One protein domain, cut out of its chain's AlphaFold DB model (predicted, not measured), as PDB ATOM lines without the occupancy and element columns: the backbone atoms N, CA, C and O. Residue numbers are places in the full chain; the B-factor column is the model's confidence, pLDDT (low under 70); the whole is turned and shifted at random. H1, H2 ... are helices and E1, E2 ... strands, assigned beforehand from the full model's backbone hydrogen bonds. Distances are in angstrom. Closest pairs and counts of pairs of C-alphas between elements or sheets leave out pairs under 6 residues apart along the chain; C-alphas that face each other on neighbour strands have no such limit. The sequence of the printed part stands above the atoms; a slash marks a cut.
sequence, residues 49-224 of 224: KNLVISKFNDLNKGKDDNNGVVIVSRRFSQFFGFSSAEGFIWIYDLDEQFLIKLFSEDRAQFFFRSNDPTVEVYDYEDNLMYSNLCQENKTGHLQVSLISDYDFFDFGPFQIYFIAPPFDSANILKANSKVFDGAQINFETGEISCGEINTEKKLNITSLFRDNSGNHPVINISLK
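This is residues 49 to 224 of the 224 residues of an uncharacterized protein of Gramella aestuarii (UniProt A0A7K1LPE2). Two twisted sheets lie face to face as a sandwich with their strands crossed: E7-E6-E3-E2-E1-E10-E9 and E4-E5-E8-E11-E14-E15. One short helix, H1, packs on the first sheet over E1, and the hairpin E12 and E13 makes a small sheet of its own at one end of the length, with residues 186 to 191 standing free. The printed part has 176 residues, with H1 followed by strands E1 to E15; it is mostly strand, and its three sheets are antiparallel. It is compact, with a radius of gyration of the C-alphas of 15.9 A and spans of 48 by 34 by 30 A.

H1, residues 49 to 57, is on the seven-strand sheet at a height of 8.3 A, over E1, residues 69 to 74, and along it at 21 degrees on the local plane; their closest C-alphas, Val 52 and Val 70, are 7.6 A apart. Every O i to N i+4 pair of H1 is within hydrogen-bond range. E1, E2, residues 77 to 83, and E3, residues 87 to 93, form a meander, each strand the antiparallel neighbour of the one before; N 70 and O 81 are 2.9 A apart, N 80 and O 91 2.9 A. In the other sheet, E4, residues 99 to 102, and E5, residues 107 to 114, form a hairpin (N 99 to O 111, 2.9 A). E6, residues 118 to 123, is the neighbour of E3 (N 90 to O 120, 2.9 A) and forms a hairpin with edge strand E7, residues 128 to 131 (N 121 to O 130, 2.8 A). E8, residues 140 to 149, is the neighbour of E5 (N 110 to O 146, 2.8 A). E9, residues 151 to 155, and E10, residues 158 to 163, form a hairpin (N 153 to O 160, 2.9 A); E10 is also the neighbour of E1 (N 71 to O 161, 2.8 A). E11, residues 172 to 180, the neighbour of E8 (N 143 to O 174, 2.8 A), runs on at 95 degrees into E12, residues 183 to 186, which forms a hairpin with E13, residues 191 to 194 (N 184 to O 193, 2.9 A). E14, residues 200 to 208, is the neighbour of E11 (N 175 to O 205, 2.9 A) and forms a hairpin with E15, residues 218 to 223 (N 206 to O 220, 2.9 A). The facing parts of the sandwich are 9.8 A centre to centre, their strands at 77 degrees.

H1 begins at C-alpha 49 (-36.059, 43.049, 61.242) and measures 11.7 A. E8 measures 28.0 A, E11 25.9 A and E14 25.5 A. E15 ends at C-alpha 223 (-34.673, 30.084, 43.802).

The C-alphas farthest apart, Ser 104 and Glu 196, are 49.8 A apart. The printed part has no cut; the link H1 to E1 is long. pLDDT is under 70 at residues 58 to 67, 85 to 86, 97, 105, 169 and 208 to 218.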
ATOM      1  N   LYS A  49     -36.029  44.517  61.333       84.44
ATOM      2  CA  LYS A  49     -36.059  43.049  61.242       84.44
ATOM      3  C   LYS A  49     -37.135  42.462  62.137       84.44
ATOM      4  O   LYS A  49     -37.929  41.658  61.672       84.44
ATOM      5  N   ASN A  50     -37.208  42.894  63.395       86.50
ATOM      6  CA  ASN A  50     -38.212  42.418  64.343       86.50
ATOM      7  C   ASN A  50     -39.638  42.728  63.859       86.50
ATOM      8  O   ASN A  50     -40.506  41.864  63.961       86.50
ATOM      9  N   LEU A  51     -39.873  43.922  63.299       88.00
ATOM     10  CA  LEU A  51     -41.153  44.296  62.692       88.00
ATOM     11  C   LEU A  51     -41.515  43.358  61.529       88.00
ATOM     12  O   LEU A  51     -42.593  42.763  61.531       88.00
ATOM     13  N   VAL A  52     -40.610  43.193  60.563       84.81
ATOM     14  CA  VAL A  52     -40.832  42.369  59.365       84.81
ATOM     15  C   VAL A  52     -40.984  40.885  59.720       84.81
ATOM     16  O   VAL A  52     -41.939  40.247  59.277       84.81
ATOM     17  N   ILE A  53     -40.110  40.341  60.571       80.69
ATOM     18  CA  ILE A  53     -40.165  38.955  61.059       80.69
ATOM     19  C   ILE A  53     -41.466  38.700  61.823       80.69
ATOM     20  O   ILE A  53     -42.104  37.681  61.577       80.69
ATOM     21  N   SER A  54     -41.898  39.607  62.711       83.06
ATOM     22  CA  SER A  54     -43.186  39.466  63.409       83.06
ATOM     23  C   SER A  54     -44.334  39.387  62.407       83.06
ATOM     24  O   SER A  54     -45.127  38.453  62.457       83.06
ATOM     25  N   LYS A  55     -44.374  40.320  61.449       84.00
ATOM     26  CA  LYS A  55     -45.440  40.409  60.448       84.00
ATOM     27  C   LYS A  55     -45.505  39.205  59.509       84.00
ATOM     28  O   LYS A  55     -46.606  38.792  59.156       84.00
ATOM     29  N   PHE A  56     -44.376  38.596  59.150       76.88
ATOM     30  CA  PHE A  56     -44.382  37.320  58.428       76.88
ATOM     31  C   PHE A  56     -44.743  36.131  59.336       76.88
ATOM     32  O   PHE A  56     -45.563  35.302  58.948       76.88
ATOM     33  N   ASN A  57     -44.222  36.061  60.564       71.31
ATOM     34  CA  ASN A  57     -44.512  34.966  61.499       71.31
ATOM     35  C   ASN A  57     -45.985  34.894  61.926       71.31
ATOM     36  O   ASN A  57     -46.516  33.793  62.055       71.31
ATOM     37  N   ASP A  58     -46.665  36.032  62.075       59.56
ATOM     38  CA  ASP A  58     -48.109  36.094  62.353       59.56
ATOM     39  C   ASP A  58     -48.953  35.420  61.245       59.56
ATOM     40  O   ASP A  58     -50.089  34.984  61.479       59.56
ATOM     41  N   LEU A  59     -48.385  35.293  60.039       56.22
ATOM     42  CA  LEU A  59     -49.013  34.722  58.848       56.22
ATOM     43  C   LEU A  59     -48.475  33.323  58.487       56.22
ATOM     44  O   LEU A  59     -49.183  32.559  57.824       56.22
ATOM     45  N   ASN A  60     -47.280  32.953  58.959       52.66
ATOM     46  CA  ASN A  60     -46.643  31.646  58.763       52.66
ATOM     47  C   ASN A  60     -47.274  30.564  59.666       52.66
ATOM     48  O   ASN A  60     -46.680  30.097  60.639       52.66
ATOM     49  N   LYS A  61     -48.498  30.127  59.338       48.97
ATOM     50  CA  LYS A  61     -49.156  28.973  59.994       48.97
ATOM     51  C   LYS A  61     -48.786  27.612  59.379       48.97
ATOM     52  O   LYS A  61     -49.236  26.581  59.876       48.97
ATOM     53  N   GLY A  62     -47.935  27.613  58.353       46.88
ATOM     54  CA  GLY A  62     -47.319  26.448  57.719       46.88
ATOM     55  C   GLY A  62     -45.869  26.751  57.320       46.88
ATOM     56  O   GLY A  62     -45.436  27.900  57.359       46.88
ATOM     57  N   LYS A  63     -45.094  25.712  56.980       41.81
ATOM     58  CA  LYS A  63     -43.643  25.829  56.716       41.81
ATOM     59  C   LYS A  63     -43.272  26.483  55.378       41.81
ATOM     60  O   LYS A  63     -42.123  26.879  55.229       41.81
ATOM     61  N   ASP A  64     -44.217  26.583  54.446       49.06
ATOM     62  CA  ASP A  64     -43.971  26.970  53.048       49.06
ATOM     63  C   ASP A  64     -44.790  28.208  52.611       49.06
ATOM     64  O   ASP A  64     -44.805  28.580  51.434       49.06
ATOM     65  N   ASP A  65     -45.497  28.849  53.548       53.69
ATOM     66  CA  ASP A  65     -46.554  29.822  53.254       53.69
ATOM     67  C   ASP A  65     -46.055  31.279  53.338       53.69
ATOM     68  O   ASP A  65     -46.331  31.993  54.303       53.69
ATOM     69  N   ASN A  66     -45.329  31.748  52.312       59.91
ATOM     70  CA  ASN A  66     -44.893  33.153  52.226       59.91
ATOM     71  C   ASN A  66     -46.110  34.073  52.023       59.91
ATOM     72  O   ASN A  66     -46.581  34.291  50.901       59.91
ATOM     73  N   ASN A  67     -46.627  34.613  53.121       66.38
ATOM     74  CA  ASN A  67     -47.965  35.198  53.164       66.38
ATOM     75  C   ASN A  67     -47.972  36.732  53.237       66.38
ATOM     76  O   ASN A  67     -48.885  37.300  53.816       66.38
ATOM     77  N   GLY A  68     -46.998  37.439  52.664       78.06
ATOM     78  CA  GLY A  68     -47.000  38.905  52.718       78.06
ATOM     79  C   GLY A  68     -46.067  39.587  51.727       78.06
ATOM     80  O   GLY A  68     -45.163  38.968  51.168       78.06
ATOM     81  N   VAL A  69     -46.284  40.886  51.532       87.62
ATOM     82  CA  VAL A  69     -45.382  41.777  50.794       87.62
ATOM     83  C   VAL A  69     -45.034  42.951  51.698       87.62
ATOM     84  O   VAL A  69     -45.928  43.649  52.175       87.62
ATOM     85  N   VAL A  70     -43.741  43.184  51.915       90.88
ATOM     86  CA  VAL A  70     -43.246  44.434  52.504       90.88
ATOM     87  C   VAL A  70     -42.937  45.388  51.356       90.88
ATOM     88  O   VAL A  70     -42.293  44.997  50.385       90.88
ATOM     89  N   ILE A  71     -43.353  46.643  51.451       91.31
ATOM     90  CA  ILE A  71     -42.945  47.703  50.528       91.31
ATOM     91  C   ILE A  71     -42.309  48.802  51.364       91.31
ATOM     92  O   ILE A  71     -42.988  49.483  52.130       91.31
ATOM     93  N   VAL A  72     -41.001  48.971  51.218       91.94
ATOM     94  CA  VAL A  72     -40.247  50.059  51.843       91.94
ATOM     95  C   VAL A  72     -40.143  51.186  50.819       91.94
ATOM     96  O   VAL A  72     -39.693  50.957  49.702       91.94
ATOM     97  N   SER A  73     -40.596  52.388  51.161       89.00
ATOM     98  CA  SER A  73     -40.756  53.521  50.240       89.00
ATOM     99  C   SER A  73     -40.045  54.762  50.771       89.00
ATOM    100  O   SER A  73     -40.239  55.137  51.925       89.00
ATOM    101  N   ARG A  74     -39.260  55.442  49.931       85.81
ATOM    102  CA  ARG A  74     -38.615  56.729  50.249       85.81
ATOM    103  C   ARG A  74     -38.717  57.671  49.064       85.81
ATOM    104  O   ARG A  74     -37.981  57.536  48.090       85.81
ATOM    105  N   ARG A  75     -39.598  58.672  49.177       77.38
ATOM    106  CA  ARG A  75     -39.912  59.669  48.134       77.38
ATOM    107  C   ARG A  75     -40.261  59.032  46.787       77.38
ATOM    108  O   ARG A  75     -41.436  58.813  46.519       77.38
ATOM    109  N   PHE A  76     -39.246  58.772  45.962       75.00
ATOM    110  CA  PHE A  76     -39.371  58.296  44.592       75.00
ATOM    111  C   PHE A  76     -38.753  56.904  44.349       75.00
ATOM    112  O   PHE A  76     -38.493  56.558  43.203       75.00
ATOM    113  N   SER A  77     -38.489  56.125  45.402       82.69
ATOM    114  CA  SER A  77     -37.851  54.804  45.289       82.69
ATOM    115  C   SER A  77     -38.473  53.791  46.249       82.69
ATOM    116  O   SER A  77     -38.782  54.134  47.397       82.69
ATOM    117  N   GLN A  78     -38.664  52.553  45.781       84.75
ATOM    118  CA  GLN A  78     -39.385  51.498  46.496       84.75
ATOM    119  C   GLN A  78     -38.663  50.166  46.402       84.75
ATOM    120  O   GLN A  78     -38.145  49.784  45.356       84.75
ATOM    121  N   PHE A  79     -38.728  49.433  47.505       90.50
ATOM    122  CA  PHE A  79     -38.101  48.140  47.686       90.50
ATOM    123  C   PHE A  79     -39.179  47.135  48.081       90.50
ATOM    124  O   PHE A  79     -39.826  47.278  49.121       90.50
ATOM    125  N   PHE A  80     -39.396  46.140  47.223       89.81
ATOM    126  CA  PHE A  80     -40.381  45.084  47.420       89.81
ATOM    127  C   PHE A  80     -39.710  43.895  48.104       89.81
ATOM    128  O   PHE A  80     -38.825  43.262  47.529       89.81
ATOM    129  N   GLY A  81     -40.121  43.635  49.340       89.31
ATOM    130  CA  GLY A  81     -39.590  42.603  50.219       89.31
ATOM    131  C   GLY A  81     -40.508  41.398  50.330       89.31
ATOM    132  O   GLY A  81     -41.716  41.533  50.554       89.31
ATOM    133  N   PHE A  82     -39.911  40.215  50.246       84.50
ATOM    134  CA  PHE A  82     -40.577  38.930  50.414       84.50
ATOM    135  C   PHE A  82     -39.786  38.073  51.402       84.50
ATOM    136  O   PHE A  82     -38.567  37.950  51.278       84.50
ATOM    137  N   SER A  83     -40.470  37.460  52.366       77.62
ATOM    138  CA  SER A  83     -39.890  36.365  53.147       77.62
ATOM    139  C   SER A  83     -39.863  35.098  52.301       77.62
ATOM    140  O   SER A  83     -40.755  34.881  51.483       77.62
ATOM    141  N   SER A  84     -38.862  34.258  52.527       71.25
ATOM    142  CA  SER A  84     -38.727  32.918  51.962       71.25
ATOM    143  C   SER A  84     -38.279  31.929  53.046       71.25
ATOM    144  O   SER A  84     -37.951  32.330  54.165       71.25
ATOM    145  N   ALA A  85     -38.209  30.637  52.722       67.06
ATOM    146  CA  ALA A  85     -37.665  29.632  53.638       67.06
ATOM    147  C   ALA A  85     -36.175  29.856  53.984       67.06
ATOM    148  O   ALA A  85     -35.729  29.419  55.042       67.06
ATOM    149  N   GLU A  86     -35.417  30.532  53.112       68.12
ATOM    150  CA  GLU A  86     -33.963  30.723  53.247       68.12
ATOM    151  C   GLU A  86     -33.589  32.108  53.815       68.12
ATOM    152  O   GLU A  86     -32.491  32.273  54.336       68.12
ATOM    153  N   GLY A  87     -34.513  33.077  53.785       79.62
ATOM    154  CA  GLY A  87     -34.302  34.443  54.276       79.62
ATOM    155  C   GLY A  87     -35.153  35.479  53.538       79.62
ATOM    156  O   GLY A  87     -36.272  35.174  53.111       79.62
ATOM    157  N   PHE A  88     -34.637  36.695  53.366       87.12
ATOM    158  CA  PHE A  88     -35.348  37.823  52.755       87.12
ATOM    159  C   PHE A  88     -34.890  38.115  51.329       87.12
ATOM    160  O   PHE A  88     -33.701  38.150  51.028       87.12
ATOM    161  N   ILE A  89     -35.852  38.393  50.453       90.44
ATOM    162  CA  ILE A  89     -35.613  38.779  49.062       90.44
ATOM    163  C   ILE A  89     -36.102  40.206  48.868       90.44
ATOM    164  O   ILE A  89     -37.288  40.479  49.068       90.44
ATOM    165  N   TRP A  90     -35.211  41.086  48.425       92.56
ATOM    166  CA  TRP A  90     -35.520  42.463  48.058       92.56
ATOM    167  C   TRP A  90     -35.404  42.642  46.550       92.56
ATOM    168  O   TRP A  90     -34.431  42.206  45.933       92.56
ATOM    169  N   ILE A  91     -36.411  43.279  45.953       92.94
ATOM    170  CA  ILE A  91     -36.436  43.604  44.527       92.94
ATOM    171  C   ILE A  91     -36.810  45.070  44.349       92.94
ATOM    172  O   ILE A  91     -37.812  45.532  44.899       92.94
ATOM    173  N   TYR A  92     -36.007  45.799  43.582       90.44
ATOM    174  CA  TYR A  92     -36.162  47.238  43.410       90.44
ATOM    175  C   TYR A  92     -35.540  47.742  42.110       90.44
ATOM    176  O   TYR A  92     -34.670  47.112  41.514       90.44
ATOM    177  N   ASP A  93     -35.977  48.923  41.703       87.44
ATOM    178  CA  ASP A  93     -35.381  49.725  40.642       87.44
ATOM    179  C   ASP A  93     -35.310  51.162  41.164       87.44
ATOM    180  O   ASP A  93     -36.209  51.600  41.888       87.44
ATOM    181  N   LEU A  94     -34.212  51.855  40.880       80.25
ATOM    182  CA  LEU A  94     -33.969  53.219  41.356       80.25
ATOM    183  C   LEU A  94     -34.140  54.257  40.240       80.25
ATOM    184  O   LEU A  94     -34.207  55.447  40.547       80.25
ATOM    185  N   ASP A  95     -34.239  53.806  38.985       72.06
ATOM    186  CA  ASP A  95     -34.355  54.647  37.795       72.06
ATOM    187  C   ASP A  95     -35.783  54.616  37.191       72.06
ATOM    188  O   ASP A  95     -36.202  55.591  36.559       72.06
ATOM    189  N   GLU A  96     -36.576  53.554  37.418       70.69
ATOM    190  CA  GLU A  96     -37.986  53.473  36.976       70.69
ATOM    191  C   GLU A  96     -38.994  54.213  37.889       70.69
ATOM    192  O   GLU A  96     -38.881  54.262  39.116       70.69
ATOM    193  N   GLN A  97     -40.058  54.759  37.279       66.06
ATOM    194  CA  GLN A  97     -41.158  55.411  38.000       66.06
ATOM    195  C   GLN A  97     -42.227  54.407  38.454       66.06
ATOM    196  O   GLN A  97     -42.921  53.771  37.662       66.06
ATOM    197  N   PHE A  98     -42.423  54.353  39.762       72.81
ATOM    198  CA  PHE A  98     -43.485  53.638  40.463       72.81
ATOM    199  C   PHE A  98     -44.745  54.511  40.628       72.81
ATOM    200  O   PHE A  98     -44.714  55.737  40.496       72.81
ATOM    201  N   LEU A  99     -45.855  53.886  41.029       79.19
ATOM    202  CA  LEU A  99     -47.051  54.588  41.488       79.19
ATOM    203  C   LEU A  99     -47.581  53.961  42.785       79.19
ATOM    204  O   LEU A  99     -48.055  52.824  42.781       79.19
ATOM    205  N   ILE A 100     -47.564  54.737  43.873       81.62
ATOM    206  CA  ILE A 100     -48.387  54.479  45.062       81.62
ATOM    207  C   ILE A 100     -49.576  55.433  45.010       81.62
ATOM    208  O   ILE A 100     -49.408  56.653  44.983       81.62
ATOM    209  N   LYS A 101     -50.788  54.882  45.019       83.56
ATOM    210  CA  LYS A 101     -52.030  55.640  45.149       83.56
ATOM    211  C   LYS A 101     -52.742  55.202  46.420       83.56
ATOM    212  O   LYS A 101     -53.312  54.115  46.467       83.56
ATOM    213  N   LEU A 102     -52.711  56.063  47.430       81.88
ATOM    214  CA  LEU A 102     -53.482  55.882  48.655       81.88
ATOM    215  C   LEU A 102     -54.954  56.225  48.377       81.88
ATOM    216  O   LEU A 102     -55.252  57.215  47.700       81.88
ATOM    217  N   PHE A 103     -55.866  55.402  48.881       83.56
ATOM    218  CA  PHE A 103     -57.300  55.673  48.920       83.56
ATOM    219  C   PHE A 103     -57.703  56.087  50.345       83.56
ATOM    220  O   PHE A 103     -56.891  56.076  51.268       83.56
ATOM    221  N   SER A 104     -58.961  56.481  50.534       70.19
ATOM    222  CA  SER A 104     -59.553  56.523  51.874       70.19
ATOM    223  C   SER A 104     -59.648  55.108  52.457       70.19
ATOM    224  O   SER A 104     -59.843  54.167  51.690       70.19
ATOM    225  N   GLU A 105     -59.603  54.992  53.790       67.69
ATOM    226  CA  GLU A 105     -59.801  53.733  54.540       67.69
ATOM    227  C   GLU A 105     -58.643  52.720  54.393       67.69
ATOM    228  O   GLU A 105     -58.865  51.565  54.057       67.69
ATOM    229  N   ASP A 106     -57.401  53.171  54.630       79.50
ATOM    230  CA  ASP A 106     -56.183  52.339  54.779       79.50
ATOM    231  C   ASP A 106     -55.905  51.338  53.639       79.50
ATOM    232  O   ASP A 106     -55.193  50.344  53.786       79.50
ATOM    233  N   ARG A 107     -56.434  51.659  52.456       87.81
ATOM    234  CA  ARG A 107     -56.295  50.895  51.221       87.81
ATOM    235  C   ARG A 107     -55.407  51.629  50.232       87.81
ATOM    236  O   ARG A 107     -55.539  52.837  50.035       87.81
ATOM    237  N   ALA A 108     -54.517  50.911  49.557       88.25
ATOM    238  CA  ALA A 108     -53.626  51.484  48.554       88.25
ATOM    239  C   ALA A 108     -53.532  50.625  47.294       88.25
ATOM    240  O   ALA A 108     -53.730  49.410  47.306       88.25
ATOM    241  N   GLN A 109     -53.212  51.295  46.189       89.00
ATOM    242  CA  GLN A 109     -52.778  50.685  44.946       89.00
ATOM    243  C   GLN A 109     -51.273  50.902  44.783       89.00
ATOM    244  O   GLN A 109     -50.813  52.042  44.708       89.00
ATOM    245  N   PHE A 110     -50.531  49.806  44.678       88.00
ATOM    246  CA  PHE A 110     -49.104  49.770  44.390       88.00
ATOM    247  C   PHE A 110     -48.915  49.212  42.984       88.00
ATOM    248  O   PHE A 110     -49.253  48.056  42.713       88.00
ATOM    249  N   PHE A 111     -48.387  50.032  42.082       87.88
ATOM    250  CA  PHE A 111     -48.055  49.627  40.725       87.88
ATOM    251  C   PHE A 111     -46.577  49.884  40.457       87.88
ATOM    252  O   PHE A 111     -46.081  50.995  40.652       87.88
ATOM    253  N   PHE A 112     -45.890  48.847  39.995       86.19
ATOM    254  CA  PHE A 112     -44.474  48.905  39.680       86.19
ATOM    255  C   PHE A 112     -44.129  47.918  38.571       86.19
ATOM    256  O   PHE A 112     -44.664  46.804  38.520       86.19
ATOM    257  N   ARG A 113     -43.244  48.334  37.671       88.88
ATOM    258  CA  ARG A 113     -42.660  47.491  36.633       88.88
ATOM    259  C   ARG A 113     -41.175  47.824  36.513       88.88
ATOM    260  O   ARG A 113     -40.781  48.927  36.853       88.88
ATOM    261  N   SER A 114     -40.391  46.842  36.088       89.75
ATOM    262  CA  SER A 114     -38.991  47.002  35.688       89.75
ATOM    263  C   SER A 114     -38.596  45.817  34.801       89.75
ATOM    264  O   SER A 114     -39.157  44.722  34.947       89.75
ATOM    265  N   ASN A 115     -37.675  46.019  33.856       90.25
ATOM    266  CA  ASN A 115     -37.159  44.970  32.956       90.25
ATOM    267  C   ASN A 115     -35.702  44.576  33.266       90.25
ATOM    268  O   ASN A 115     -35.157  43.637  32.688       90.25
ATOM    269  N   ASP A 116     -35.104  45.263  34.223       90.69
ATOM    270  CA  ASP A 116     -33.732  45.161  34.689       90.69
ATOM    271  C   ASP A 116     -33.645  45.326  36.227       90.69
ATOM    272  O   ASP A 116     -32.689  45.922  36.732       90.69
ATOM    273  N   PRO A 117     -34.597  44.763  37.014       92.31
ATOM    274  CA  PRO A 117     -34.692  45.044  38.437       92.31
ATOM    275  C   PRO A 117     -33.459  44.541  39.181       92.31
ATOM    276  O   PRO A 117     -32.956  43.440  38.930       92.31
ATOM    277  N   THR A 118     -33.026  45.309  40.172       92.69
ATOM    278  CA  THR A 118     -32.044  44.852  41.151       92.69
ATOM    279  C   THR A 118     -32.688  43.814  42.057       92.69
ATOM    280  O   THR A 118     -33.809  44.011  42.528       92.69
ATOM    281  N   VAL A 119     -31.986  42.710  42.298       93.94
ATOM    282  CA  VAL A 119     -32.404  41.653  43.224       93.94
ATOM    283  C   VAL A 119     -31.287  41.384  44.218       93.94
ATOM    284  O   VAL A 119     -30.128  41.216  43.833       93.94
ATOM    285  N   GLU A 120     -31.656  41.284  45.487       93.44
ATOM    286  CA  GLU A 120     -30.791  40.885  46.593       93.44
ATOM    287  C   GLU A 120     -31.501  39.803  47.413       93.44
ATOM    288  O   GLU A 120     -32.688  39.926  47.725       93.44
ATOM    289  N   VAL A 121     -30.783  38.732  47.738       92.31
ATOM    290  CA  VAL A 121     -31.257  37.622  48.570       92.31
ATOM    291  C   VAL A 121     -30.337  37.521  49.776       92.31
ATOM    292  O   VAL A 121     -29.151  37.233  49.616       92.31
ATOM    293  N   TYR A 122     -30.888  37.756  50.959       89.06
ATOM    294  CA  TYR A 122     -30.197  37.668  52.241       89.06
ATOM    295  C   TYR A 122     -30.692  36.452  53.016       89.06
ATOM    296  O   TYR A 122     -31.880  36.132  52.939       89.06
ATOM    297  N   ASP A 123     -29.822  35.818  53.796       87.31
ATOM    298  CA  ASP A 123     -30.261  34.868  54.820       87.31
ATOM    299  C   ASP A 123     -30.819  35.592  56.067       87.31
ATOM    300  O   ASP A 123     -30.891  36.823  56.138       87.31
ATOM    301  N   TYR A 124     -31.252  34.821  57.066       80.56
ATOM    302  CA  TYR A 124     -31.703  35.354  58.359       80.56
ATOM    303  C   TYR A 124     -30.557  35.846  59.275       80.56
ATOM    304  O   TYR A 124     -30.838  36.358  60.360       80.56
ATOM    305  N   GLU A 125     -29.295  35.702  58.858       82.31
ATOM    306  CA  GLU A 125     -28.087  36.203  59.533       82.31
ATOM    307  C   GLU A 125     -27.522  37.471  58.846       82.31
ATOM    308  O   GLU A 125     -26.433  37.928  59.184       82.31
ATOM    309  N   ASP A 126     -28.289  38.064  57.918       79.69
ATOM    310  CA  ASP A 126     -27.969  39.254  57.115       79.69
ATOM    311  C   ASP A 126     -26.846  39.084  56.074       79.69
ATOM    312  O   ASP A 126     -26.394  40.072  55.482       79.69
ATOM    313  N   ASN A 127     -26.411  37.856  55.785       87.38
ATOM    314  CA  ASN A 127     -25.429  37.616  54.731       87.38
ATOM    315  C   ASN A 127     -26.102  37.731  53.359       87.38
ATOM    316  O   ASN A 127     -27.106  37.068  53.094       87.38
ATOM    317  N   LEU A 128     -25.525  38.528  52.454       91.50
ATOM    318  CA  LEU A 128     -25.952  38.547  51.055       91.50
ATOM    319  C   LEU A 128     -25.563  37.217  50.395       91.50
ATOM    320  O   LEU A 128     -24.391  36.980  50.110       91.50
ATOM    321  N   MET A 129     -26.547  36.352  50.154       92.88
ATOM    322  CA  MET A 129     -26.348  35.047  49.521       92.88
ATOM    323  C   MET A 129     -26.234  35.166  48.002       92.88
ATOM    324  O   MET A 129     -25.389  34.523  47.386       92.88
ATOM    325  N   TYR A 130     -27.123  35.960  47.391       94.25
ATOM    326  CA  TYR A 130     -27.183  36.117  45.940       94.25
ATOM    327  C   TYR A 130     -27.637  37.520  45.537       94.25
ATOM    328  O   TYR A 130     -28.572  38.074  46.113       94.25
ATOM    329  N   SER A 131     -27.044  38.073  44.480       94.50
ATOM    330  CA  SER A 131     -27.494  39.330  43.878       94.50
ATOM    331  C   SER A 131     -27.190  39.419  42.381       94.50
ATOM    332  O   SER A 131     -26.399  38.648  41.843       94.50
ATOM    333  N   ASN A 132     -27.815  40.376  41.695       94.56
ATOM    334  CA  ASN A 132     -27.450  40.794  40.342       94.56
ATOM    335  C   ASN A 132     -26.741  42.164  40.281       94.56
ATOM    336  O   ASN A 132     -26.503  42.668  39.186       94.56
ATOM    337  N   LEU A 133     -26.358  42.750  41.425       91.00
ATOM    338  CA  LEU A 133     -25.651  44.040  41.498       91.00
ATOM    339  C   LEU A 133     -24.364  44.092  40.659       91.00
ATOM    340  O   LEU A 133     -24.052  45.127  40.081       91.00
ATOM    341  N   CYS A 134     -23.648  42.970  40.555       90.31
ATOM    342  CA  CYS A 134     -22.418  42.847  39.771       90.31
ATOM    343  C   CYS A 134     -22.641  42.563  38.272       90.31
ATOM    344  O   CYS A 134     -21.680  42.300  37.551       90.31
ATOM    345  N   GLN A 135     -23.886  42.586  37.781       88.56
ATOM    346  CA  GLN A 135     -24.173  42.480  36.352       88.56
ATOM    347  C   GLN A 135     -24.230  43.861  35.693       88.56
ATOM    348  O   GLN A 135     -25.113  44.656  36.003       88.56
ATOM    349  N   GLU A 136     -23.371  44.100  34.697       79.25
ATOM    350  CA  GLU A 136     -23.452  45.298  33.842       79.25
ATOM    351  C   GLU A 136     -24.785  45.383  33.080       79.25
ATOM    352  O   GLU A 136     -25.321  46.465  32.872       79.25
ATOM    353  N   ASN A 137     -25.326  44.229  32.675       83.88
ATOM    354  CA  ASN A 137     -26.616  44.105  32.003       83.88
ATOM    355  C   ASN A 137     -27.499  43.152  32.816       83.88
ATOM    356  O   ASN A 137     -27.477  41.935  32.604       83.88
ATOM    357  N   LYS A 138     -28.247  43.701  33.780       86.31
ATOM    358  CA  LYS A 138     -29.220  42.935  34.571       86.31
ATOM    359  C   LYS A 138     -30.260  42.316  33.640       86.31
ATOM    360  O   LYS A 138     -30.704  42.932  32.675       86.31
ATOM    361  N   THR A 139     -30.656  41.081  33.931       85.00
ATOM    362  CA  THR A 139     -31.710  40.391  33.176       85.00
ATOM    363  C   THR A 139     -32.802  39.921  34.123       85.00
ATOM    364  O   THR A 139     -32.570  39.133  35.047       85.00
ATOM    365  N   GLY A 140     -34.015  40.418  33.910       90.50
ATOM    366  CA  GLY A 140     -35.159  40.064  34.730       90.50
ATOM    367  C   GLY A 140     -36.449  40.690  34.232       90.50
ATOM    368  O   GLY A 140     -36.545  41.173  33.111       90.50
ATOM    369  N   HIS A 141     -37.466  40.631  35.078       92.38
ATOM    370  CA  HIS A 141     -38.685  41.408  34.942       92.38
ATOM    371  C   HIS A 141     -39.416  41.391  36.282       92.38
ATOM    372  O   HIS A 141     -39.616  40.317  36.859       92.38
ATOM    373  N   LEU A 142     -39.854  42.557  36.744       90.44
ATOM    374  CA  LEU A 142     -40.775  42.701  37.863       90.44
ATOM    375  C   LEU A 142     -42.075  43.324  37.352       90.44
ATOM    376  O   LEU A 142     -42.067  44.310  36.620       90.44
ATOM    377  N   GLN A 143     -43.200  42.747  37.761       90.69
ATOM    378  CA  GLN A 143     -44.527  43.325  37.631       90.69
ATOM    379  C   GLN A 143     -45.266  43.189  38.963       90.69
ATOM    380  O   GLN A 143     -45.630  42.086  39.383       90.69
ATOM    381  N   VAL A 144     -45.554  44.336  39.571       88.19
ATOM    382  CA  VAL A 144     -46.408  44.480  40.749       88.19
ATOM    383  C   VAL A 144     -47.628  45.313  40.369       88.19
ATOM    384  O   VAL A 144     -47.521  46.380  39.767       88.19
ATOM    385  N   SER A 145     -48.807  44.810  40.708       88.81
ATOM    386  CA  SER A 145     -50.077  45.526  40.648       88.81
ATOM    387  C   SER A 145     -50.927  45.005  41.797       88.81
ATOM    388  O   SER A 145     -51.648  44.023  41.632       88.81
ATOM    389  N   LEU A 146     -50.789  45.619  42.967       87.00
ATOM    390  CA  LEU A 146     -51.505  45.249  44.183       87.00
ATOM    391  C   LEU A 146     -52.514  46.344  44.516       87.00
ATOM    392  O   LEU A 146     -52.155  47.516  44.540       87.00
ATOM    393  N   ILE A 147     -53.758  45.966  44.789       87.31
ATOM    394  CA  ILE A 147     -54.779  46.805  45.413       87.31
ATOM    395  C   ILE A 147     -55.221  46.063  46.670       87.31
ATOM    396  O   ILE A 147     -55.807  44.982  46.588       87.31
ATOM    397  N   SER A 148     -54.893  46.609  47.834       86.06
ATOM    398  CA  SER A 148     -55.093  45.928  49.114       86.06
ATOM    399  C   SER A 148     -55.045  46.920  50.270       86.06
ATOM    400  O   SER A 148     -54.560  48.046  50.115       86.06
ATOM    401  N   ASP A 149     -55.575  46.487  51.403       88.25
ATOM    402  CA  ASP A 149     -55.442  47.173  52.679       88.25
ATOM    403  C   ASP A 149     -54.002  46.962  53.186       88.25
ATOM    404  O   ASP A 149     -53.358  45.964  52.839       88.25
ATOM    405  N   TYR A 150     -53.453  47.908  53.946       88.75
ATOM    406  CA  TYR A 150     -52.058  47.851  54.396       88.75
ATOM    407  C   TYR A 150     -51.901  48.229  55.869       88.75
ATOM    408  O   TYR A 150     -52.519  49.171  56.358       88.75
ATOM    409  N   ASP A 151     -50.981  47.556  56.559       90.69
ATOM    410  CA  ASP A 151     -50.408  48.089  57.792       90.69
ATOM    411  C   ASP A 151     -49.320  49.113  57.434       90.69
ATOM    412  O   ASP A 151     -48.459  48.843  56.590       90.69
ATOM    413  N   PHE A 152     -49.327  50.278  58.086       91.50
ATOM    414  CA  PHE A 152     -48.344  51.342  57.866       91.50
ATOM    415  C   PHE A 152     -47.429  51.549  59.069       91.50
ATOM    416  O   PHE A 152     -47.896  51.658  60.204       91.50
ATOM    417  N   PHE A 153     -46.134  51.707  58.799       91.94
ATOM    418  CA  PHE A 153     -45.137  52.091  59.792       91.94
ATOM    419  C   PHE A 153     -44.265  53.224  59.244       91.94
ATOM    420  O   PHE A 153     -43.662  53.104  58.175       91.94
ATOM    421  N   ASP A 154     -44.188  54.322  59.995       91.25
ATOM    422  CA  ASP A 154     -43.185  55.364  59.778       91.25
ATOM    423  C   ASP A 154     -41.843  54.873  60.334       91.25
ATOM    424  O   ASP A 154     -41.758  54.411  61.475       91.25
ATOM    425  N   PHE A 155     -40.803  54.945  59.508       90.19
ATOM    426  CA  PHE A 155     -39.452  54.511  59.830       90.19
ATOM    427  C   PHE A 155     -38.420  55.594  59.466       90.19
ATOM    428  O   PHE A 155     -37.325  55.318  58.965       90.19
ATOM    429  N   GLY A 156     -38.769  56.860  59.715       87.88
ATOM    430  CA  GLY A 156     -37.899  58.018  59.526       87.88
ATOM    431  C   GLY A 156     -37.915  58.501  58.072       87.88
ATOM    432  O   GLY A 156     -38.930  59.025  57.622       87.88
ATOM    433  N   PRO A 157     -36.816  58.380  57.299       86.12
ATOM    434  CA  PRO A 157     -36.846  58.723  55.877       86.12
ATOM    435  C   PRO A 157     -37.605  57.694  55.019       86.12
ATOM    436  O   PRO A 157     -37.838  57.961  53.838       86.12
ATOM    437  N   PHE A 158     -37.990  56.545  55.589       90.12
ATOM    438  CA  PHE A 158     -38.731  55.486  54.907       90.12
ATOM    439  C   PHE A 158     -40.125  55.273  55.497       90.12
ATOM    440  O   PHE A 158     -40.344  55.368  56.702       90.12
ATOM    441  N   GLN A 159     -41.049  54.916  54.616       91.31
ATOM    442  CA  GLN A 159     -42.403  54.472  54.906       91.31
ATOM    443  C   GLN A 159     -42.493  52.980  54.602       91.31
ATOM    444  O   GLN A 159     -42.113  52.559  53.508       91.31
ATOM    445  N   ILE A 160     -42.988  52.185  55.543       92.06
ATOM    446  CA  ILE A 160     -43.144  50.739  55.378       92.06
ATOM    447  C   ILE A 160     -44.634  50.439  55.248       92.06
ATOM    448  O   ILE A 160     -45.413  50.738  56.152       92.06
ATOM    449  N   TYR A 161     -45.009  49.824  54.134       91.19
ATOM    450  CA  TYR A 161     -46.344  49.293  53.892       91.19
ATOM    451  C   TYR A 161     -46.248  47.774  53.932       91.19
ATOM    452  O   TYR A 161     -45.500  47.183  53.151       91.19
ATOM    453  N   PHE A 162     -46.976  47.133  54.836       89.88
ATOM    454  CA  PHE A 162     -47.062  45.680  54.890       89.88
ATOM    455  C   PHE A 162     -48.438  45.223  54.413       89.88
ATOM    456  O   PHE A 162     -49.461  45.703  54.898       89.88
ATOM    457  N   ILE A 163     -48.449  44.311  53.442       86.12
ATOM    458  CA  ILE A 163     -49.656  43.824  52.778       86.12
ATOM    459  C   ILE A 163     -49.779  42.323  53.023       86.12
ATOM    460  O   ILE A 163     -48.876  41.558  52.673       86.12
ATOM    461  N   ALA A 164     -50.912  41.908  53.584       79.75
ATOM    462  CA  ALA A 164     -51.214  40.532  53.965       79.75
ATOM    463  C   ALA A 164     -52.503  40.023  53.279       79.75
ATOM    464  O   ALA A 164     -53.308  40.825  52.803       79.75
ATOM    465  N   PRO A 165     -52.742  38.697  53.242       73.62
ATOM    466  CA  PRO A 165     -54.024  38.118  52.876       73.62
ATOM    467  C   PRO A 165     -55.199  38.687  53.696       73.62
ATOM    468  O   PRO A 165     -55.035  38.947  54.888       73.62
ATOM    469  N   PRO A 166     -56.411  38.774  53.114       72.06
ATOM    470  CA  PRO A 166     -56.787  38.266  51.795       72.06
ATOM    471  C   PRO A 166     -56.357  39.191  50.647       72.06
ATOM    472  O   PRO A 166     -56.653  40.382  50.626       72.06
ATOM    473  N   PHE A 167     -55.710  38.612  49.635       73.44
ATOM    474  CA  PHE A 167     -55.377  39.318  48.400       73.44
ATOM    475  C   PHE A 167     -56.497  39.151  47.362       73.44
ATOM    476  O   PHE A 167     -57.000  38.045  47.165       73.44
ATOM    477  N   ASP A 168     -56.839  40.228  46.651       73.00
ATOM    478  CA  ASP A 168     -57.745  40.185  45.495       73.00
ATOM    479  C   ASP A 168     -57.153  39.318  44.361       73.00
ATOM    480  O   ASP A 168     -55.950  39.361  44.099       73.00
ATOM    481  N   SER A 169     -57.990  38.557  43.652       69.31
ATOM    482  CA  SER A 169     -57.580  37.765  42.484       69.31
ATOM    483  C   SER A 169     -57.133  38.626  41.294       69.31
ATOM    484  O   SER A 169     -56.399  38.141  40.432       69.31
ATOM    485  N   ALA A 170     -57.528  39.903  41.260       74.69
ATOM    486  CA  ALA A 170     -57.058  40.892  40.292       74.69
ATOM    487  C   ALA A 170     -55.623  41.386  40.559       74.69
ATOM    488  O   ALA A 170     -55.033  42.046  39.697       74.69
ATOM    489  N   ASN A 171     -55.053  41.082  41.729       82.06
ATOM    490  CA  ASN A 171     -53.681  41.453  42.042       82.06
ATOM    491  C   ASN A 171     -52.687  40.668  41.172       82.06
ATOM    492  O   ASN A 171     -52.927  39.534  40.752       82.06
ATOM    493  N   ILE A 172     -51.525  41.266  40.916       85.38
ATOM    494  CA  ILE A 172     -50.420  40.631  40.196       85.38
ATOM    495  C   ILE A 172     -49.136  40.886  40.971       85.38
ATOM    496  O   ILE A 172     -48.740  42.035  41.155       85.38
ATOM    497  N   LEU A 173     -48.453  39.810  41.351       87.25
ATOM    498  CA  LEU A 173     -47.064  39.842  41.777       87.25
ATOM    499  C   LEU A 173     -46.295  38.798  40.964       87.25
ATOM    500  O   LEU A 173     -46.532  37.592  41.079       87.25
ATOM    501  N   LYS A 174     -45.391  39.270  40.107       89.75
ATOM    502  CA  LYS A 174     -44.512  38.426  39.296       89.75
ATOM    503  C   LYS A 174     -43.119  39.025  39.264       89.75
ATOM    504  O   LYS A 174     -42.964  40.155  38.819       89.75
ATOM    505  N   ALA A 175     -42.120  38.251  39.659       91.56
ATOM    506  CA  ALA A 175     -40.719  38.609  39.487       91.56
ATOM    507  C   ALA A 175     -39.961  37.454  38.837       91.56
ATOM    508  O   ALA A 175     -40.230  36.286  39.119       91.56
ATOM    509  N   ASN A 176     -38.987  37.762  37.995       94.19
ATOM    510  CA  ASN A 176     -37.922  36.827  37.663       94.19
ATOM    511  C   ASN A 176     -36.607  37.578  37.468       94.19
ATOM    512  O   ASN A 176     -36.612  38.703  36.979       94.19
ATOM    513  N   SER A 177     -35.496  36.956  37.847       95.06
ATOM    514  CA  SER A 177     -34.152  37.445  37.545       95.06
ATOM    515  C   SER A 177     -33.138  36.309  37.659       95.06
ATOM    516  O   SER A 177     -33.419  35.274  38.273       95.06
ATOM    517  N   LYS A 178     -31.961  36.499  37.066       94.88
ATOM    518  CA  LYS A 178     -30.759  35.746  37.433       94.88
ATOM    519  C   LYS A 178     -30.068  36.452  38.598       94.88
ATOM    520  O   LYS A 178     -30.007  37.675  38.603       94.88
ATOM    521  N   VAL A 179     -29.537  35.697  39.552       94.62
ATOM    522  CA  VAL A 179     -28.748  36.201  40.688       94.62
ATOM    523  C   VAL A 179     -27.556  35.280  40.953       94.62
ATOM    524  O   VAL A 179     -27.572  34.113  40.565       94.62
ATOM    525  N   PHE A 180     -26.512  35.821  41.578       95.06
ATOM    526  CA  PHE A 180     -25.180  35.222  41.651       95.06
ATOM    527  C   PHE A 180     -24.558  35.434  43.029       95.06
ATOM    528  O   PHE A 180     -24.814  36.452  43.670       95.06
ATOM    529  N   ASP A 181     -23.712  34.502  43.456       94.31
ATOM    530  CA  ASP A 181     -23.009  34.519  44.751       94.31
ATOM    531  C   ASP A 181     -21.743  35.404  44.779       94.31
ATOM    532  O   ASP A 181     -21.110  35.562  45.818       94.31
ATOM    533  N   GLY A 182     -21.372  36.009  43.647       91.75
ATOM    534  CA  GLY A 182     -20.161  36.829  43.515       91.75
ATOM    535  C   GLY A 182     -20.268  38.279  44.012       91.75
ATOM    536  O   GLY A 182     -19.307  39.026  43.858       91.75
ATOM    537  N   ALA A 183     -21.407  38.719  44.555       92.75
ATOM    538  CA  ALA A 183     -21.601  40.098  45.016       92.75
ATOM    539  C   ALA A 183     -21.439  40.223  46.536       92.75
ATOM    540  O   ALA A 183     -21.956  39.401  47.289       92.75
ATOM    541  N   GLN A 184     -20.785  41.290  46.992       90.56
ATOM    542  CA  GLN A 184     -20.711  41.676  48.401       90.56
ATOM    543  C   GLN A 184     -21.043  43.162  48.560       90.56
ATOM    544  O   GLN A 184     -20.800  43.966  47.660       90.56
ATOM    545  N   ILE A 185     -21.598  43.521  49.718       85.81
ATOM    546  CA  ILE A 185     -21.987  44.889  50.072       85.81
ATOM    547  C   ILE A 185     -21.338  45.242  51.409       85.81
ATOM    548  O   ILE A 185     -21.532  44.542  52.404       85.81
ATOM    549  N   ASN A 186     -20.610  46.356  51.459       83.44
ATOM    550  CA  ASN A 186     -20.296  47.014  52.719       83.44
ATOM    551  C   ASN A 186     -21.504  47.867  53.127       83.44
ATOM    552  O   ASN A 186     -21.745  48.927  52.557       83.44
ATOM    553  N   PHE A 187     -22.272  47.409  54.114       75.81
ATOM    554  CA  PHE A 187     -23.499  48.089  54.533       75.81
ATOM    555  C   PHE A 187     -23.263  49.428  55.259       75.81
ATOM    556  O   PHE A 187     -24.185  50.237  55.329       75.81
ATOM    557  N   GLU A 188     -22.053  49.699  55.767       73.88
ATOM    558  CA  GLU A 188     -21.720  51.004  56.362       73.88
ATOM    559  C   GLU A 188     -21.525  52.088  55.290       73.88
ATOM    560  O   GLU A 188     -21.860  53.252  55.518       73.88
ATOM    561  N   THR A 189     -20.977  51.719  54.126       76.75
ATOM    562  CA  THR A 189     -20.622  52.658  53.044       76.75
ATOM    563  C   THR A 189     -21.540  52.573  51.823       76.75
ATOM    564  O   THR A 189     -21.552  53.491  51.003       76.75
ATOM    565  N   GLY A 190     -22.309  51.489  51.685       76.56
ATOM    566  CA  GLY A 190     -23.043  51.135  50.468       76.56
ATOM    567  C   GLY A 190     -22.145  50.661  49.318       76.56
ATOM    568  O   GLY A 190     -22.625  50.523  48.194       76.56
ATOM    569  N   GLU A 191     -20.847  50.442  49.554       84.06
ATOM    570  CA  GLU A 191     -19.912  50.022  48.506       84.06
ATOM    571  C   GLU A 191     -20.150  48.566  48.105       84.06
ATOM    572  O   GLU A 191     -20.215  47.669  48.948       84.06
ATOM    573  N   ILE A 192     -20.232  48.335  46.797       87.75
ATOM    574  CA  ILE A 192     -20.411  47.012  46.199       87.75
ATOM    575  C   ILE A 192     -19.049  46.516  45.721       87.75
ATOM    576  O   ILE A 192     -18.360  47.212  44.970       87.75
ATOM    577  N   SER A 193     -18.677  45.297  46.103       91.38
ATOM    578  CA  SER A 193     -17.525  44.591  45.543       91.38
ATOM    579  C   SER A 193     -17.974  43.330  44.804       91.38
ATOM    580  O   SER A 193     -18.926  42.649  45.189       91.38
ATOM    581  N   CYS A 194     -17.287  43.045  43.697       94.25
ATOM    582  CA  CYS A 194     -17.617  41.953  42.789       94.25
ATOM    583  C   CYS A 194     -16.453  40.965  42.735       94.25
ATOM    584  O   CYS A 194     -15.369  41.292  42.250       94.25
ATOM    585  N   GLY A 195     -16.683  39.778  43.286       91.44
ATOM    586  CA  GLY A 195     -15.768  38.645  43.282       91.44
ATOM    587  C   GLY A 195     -16.048  37.660  42.146       91.44
ATOM    588  O   GLY A 195     -16.758  37.947  41.183       91.44
ATOM    589  N   GLU A 196     -15.468  36.469  42.273       91.44
ATOM    590  CA  GLU A 196     -15.697  35.361  41.348       91.44
ATOM    591  C   GLU A 196     -17.112  34.787  41.523       91.44
ATOM    592  O   GLU A 196     -17.555  34.519  42.640       91.44
ATOM    593  N   ILE A 197     -17.820  34.602  40.408       90.62
ATOM    594  CA  ILE A 197     -19.146  33.978  40.377       90.62
ATOM    595  C   ILE A 197     -18.956  32.463  40.343       90.62
ATOM    596  O   ILE A 197     -18.439  31.926  39.363       90.62
ATOM    597  N   ASN A 198     -19.418  31.777  41.386       91.69
ATOM    598  CA  ASN A 198     -19.353  30.320  41.495       91.69
ATOM    599  C   ASN A 198     -20.717  29.672  41.198       91.69
ATOM    600  O   ASN A 198     -20.774  28.562  40.666       91.69
ATOM    601  N   THR A 199     -21.813  30.386  41.473       93.06
ATOM    602  CA  THR A 199     -23.189  29.900  41.329       93.06
ATOM    603  C   THR A 199     -24.060  30.915  40.587       93.06
ATOM    604  O   THR A 199     -24.138  32.082  40.967       93.06
ATOM    605  N   GLU A 200     -24.787  30.459  39.563       93.50
ATOM    606  CA  GLU A 200     -25.961  31.163  39.029       93.50
ATOM    607  C   GLU A 200     -27.230  30.546  39.628       93.50
ATOM    608  O   GLU A 200     -27.380  29.323  39.670       93.50
ATOM    609  N   LYS A 201     -28.168  31.400  40.042       93.06
ATOM    610  CA  LYS A 201     -29.523  31.031  40.452       93.06
ATOM    611  C   LYS A 201     -30.557  31.799  39.649       93.06
ATOM    612  O   LYS A 201     -30.385  32.982  39.354       93.06
ATOM    613  N   LYS A 202     -31.686  31.157  39.350       92.56
ATOM    614  CA  LYS A 202     -32.862  31.828  38.791       92.56
ATOM    615  C   LYS A 202     -33.920  32.029  39.868       92.56
ATOM    616  O   LYS A 202     -34.604  31.080  40.260       92.56
ATOM    617  N   LEU A 203     -34.110  33.280  40.279       91.62
ATOM    618  CA  LEU A 203     -35.254  33.683  41.087       91.62
ATOM    619  C   LEU A 203     -36.515  33.713  40.217       91.62
ATOM    620  O   LEU A 203     -36.519  34.281  39.123       91.62
ATOM    621  N   ASN A 204     -37.602  33.140  40.726       91.19
ATOM    622  CA  ASN A 204     -38.948  33.303  40.190       91.19
ATOM    623  C   ASN A 204     -39.904  33.518  41.371       91.19
ATOM    624  O   ASN A 204     -39.965  32.674  42.263       91.19
ATOM    625  N   ILE A 205     -40.655  34.618  41.358       87.69
ATOM    626  CA  ILE A 205     -41.742  34.902  42.299       87.69
ATOM    627  C   ILE A 205     -43.044  34.937  41.506       87.69
ATOM    628  O   ILE A 205     -43.139  35.653  40.506       87.69
ATOM    629  N   THR A 206     -44.053  34.190  41.943       85.31
ATOM    630  CA  THR A 206     -45.412  34.259  41.398       85.31
ATOM    631  C   THR A 206     -46.451  34.204  42.511       85.31
ATOM    632  O   THR A 206     -46.486  33.282  43.324       85.31
ATOM    633  N   SER A 207     -47.356  35.177  42.533       75.75
ATOM    634  CA  SER A 207     -48.553  35.096  43.366       75.75
ATOM    635  C   SER A 207     -49.514  34.022  42.864       75.75
ATOM    636  O   SER A 207     -49.992  34.096  41.729       75.75
ATOM    637  N   LEU A 208     -49.872  33.086  43.741       61.50
ATOM    638  CA  LEU A 208     -50.996  32.174  43.568       61.50
ATOM    639  C   LEU A 208     -52.149  32.641  44.460       61.50
ATOM    640  O   LEU A 208     -52.418  32.049  45.500       61.50
ATOM    641  N   PHE A 209     -52.829  33.720  44.066       59.44
ATOM    642  CA  PHE A 209     -54.013  34.195  44.781       59.44
ATOM    643  C   PHE A 209     -55.171  33.199  44.601       59.44
ATOM    644  O   PHE A 209     -55.541  32.861  43.474       59.44
ATOM    645  N   ARG A 210     -55.726  32.707  45.713       52.81
ATOM    646  CA  ARG A 210     -56.902  31.829  45.760       52.81
ATOM    647  C   ARG A 210     -57.878  32.321  46.823       52.81
ATOM    648  O   ARG A 210     -57.474  32.911  47.821       52.81
ATOM    649  N   ASP A 211     -59.158  32.116  46.542       48.81
ATOM    650  CA  ASP A 211     -60.287  32.795  47.172       48.81
ATOM    651  C   ASP A 211     -61.056  31.902  48.168       48.81
ATOM    652  O   ASP A 211     -60.547  30.893  48.665       48.81
ATOM    653  N   ASN A 212     -62.307  32.283  48.457       45.81
ATOM    654  CA  ASN A 212     -63.229  31.715  49.454       45.81
ATOM    655  C   ASN A 212     -63.532  30.200  49.320       45.81
ATOM    656  O   ASN A 212     -64.344  29.668  50.074       45.81
ATOM    657  N   SER A 213     -62.905  29.504  48.370       54.00
ATOM    658  CA  SER A 213     -63.012  28.065  48.114       54.00
ATOM    659  C   SER A 213     -61.961  27.195  48.834       54.00
ATOM    660  O   SER A 213     -62.016  25.970  48.735       54.00
ATOM    661  N   GLY A 214     -61.037  27.788  49.602       50.78
ATOM    662  CA  GLY A 214     -60.266  27.052  50.618       50.78
ATOM    663  C   GLY A 214     -58.969  26.387  50.143       50.78
ATOM    664  O   GLY A 214     -58.654  25.275  50.554       50.78
ATOM    665  N   ASN A 215     -58.185  27.068  49.308       49.91
ATOM    666  CA  ASN A 215     -56.739  26.830  49.230       49.91
ATOM    667  C   ASN A 215     -56.039  28.165  49.486       49.91
ATOM    668  O   ASN A 215     -56.476  29.178  48.948       49.91
ATOM    669  N   HIS A 216     -54.993  28.170  50.310       51.97
ATOM    670  CA  HIS A 216     -54.358  29.404  50.775       51.97
ATOM    671  C   HIS A 216     -53.781  30.233  49.609       51.97
ATOM    672  O   HIS A 216     -53.227  29.651  48.670       51.97
ATOM    673  N   PRO A 217     -53.894  31.575  49.644       56.25
ATOM    674  CA  PRO A 217     -53.168  32.431  48.722       56.25
ATOM    675  C   PRO A 217     -51.688  32.444  49.119       56.25
ATOM    676  O   PRO A 217     -51.338  32.996  50.157       56.25
ATOM    677  N   VAL A 218     -50.828  31.844  48.296       68.56
ATOM    678  CA  VAL A 218     -49.389  31.694  48.581       68.56
ATOM    679  C   VAL A 218     -48.575  32.499  47.572       68.56
ATOM    680  O   VAL A 218     -48.799  32.401  46.359       68.56
ATOM    681  N   ILE A 219     -47.596  33.271  48.047       75.06
ATOM    682  CA  ILE A 219     -46.550  33.819  47.179       75.06
ATOM    683  C   ILE A 219     -45.528  32.701  46.957       75.06
ATOM    684  O   ILE A 219     -44.735  32.360  47.837       75.06
ATOM    685  N   ASN A 220     -45.568  32.090  45.774       78.75
ATOM    686  CA  ASN A 220     -44.618  31.052  45.408       78.75
ATOM    687  C   ASN A 220     -43.283  31.710  45.055       78.75
ATOM    688  O   ASN A 220     -43.210  32.531  44.139       78.75
ATOM    689  N   ILE A 221     -42.243  31.339  45.793       82.94
ATOM    690  CA  ILE A 221     -40.874  31.808  45.609       82.94
ATOM    691  C   ILE A 221     -40.020  30.584  45.304       82.94
ATOM    692  O   ILE A 221     -39.977  29.628  46.073       82.94
ATOM    693  N   SER A 222     -39.334  30.616  44.167       85.50
ATOM    694  CA  SER A 222     -38.452  29.546  43.712       85.50
ATOM    695  C   SER A 222     -37.105  30.135  43.318       85.50
ATOM    696  O   SER A 222     -37.001  30.784  42.275       85.50
ATOM    697  N   LEU A 223     -36.077  29.828  44.106       85.44
ATOM    698  CA  LEU A 223     -34.673  30.084  43.802       85.44
ATOM    699  C   LEU A 223     -34.023  28.750  43.403       85.44
ATOM    700  O   LEU A 223     -33.992  27.815  44.201       85.44
ATOM    701  N   LYS A 224     -33.604  28.607  42.141       87.12
ATOM    702  CA  LYS A 224     -33.103  27.332  41.587       87.12
ATOM    703  C   LYS A 224     -31.797  27.510  40.842       87.12
ATOM    704  O   LYS A 224     -31.749  28.440  40.011       87.12
TER     705      LYS A 224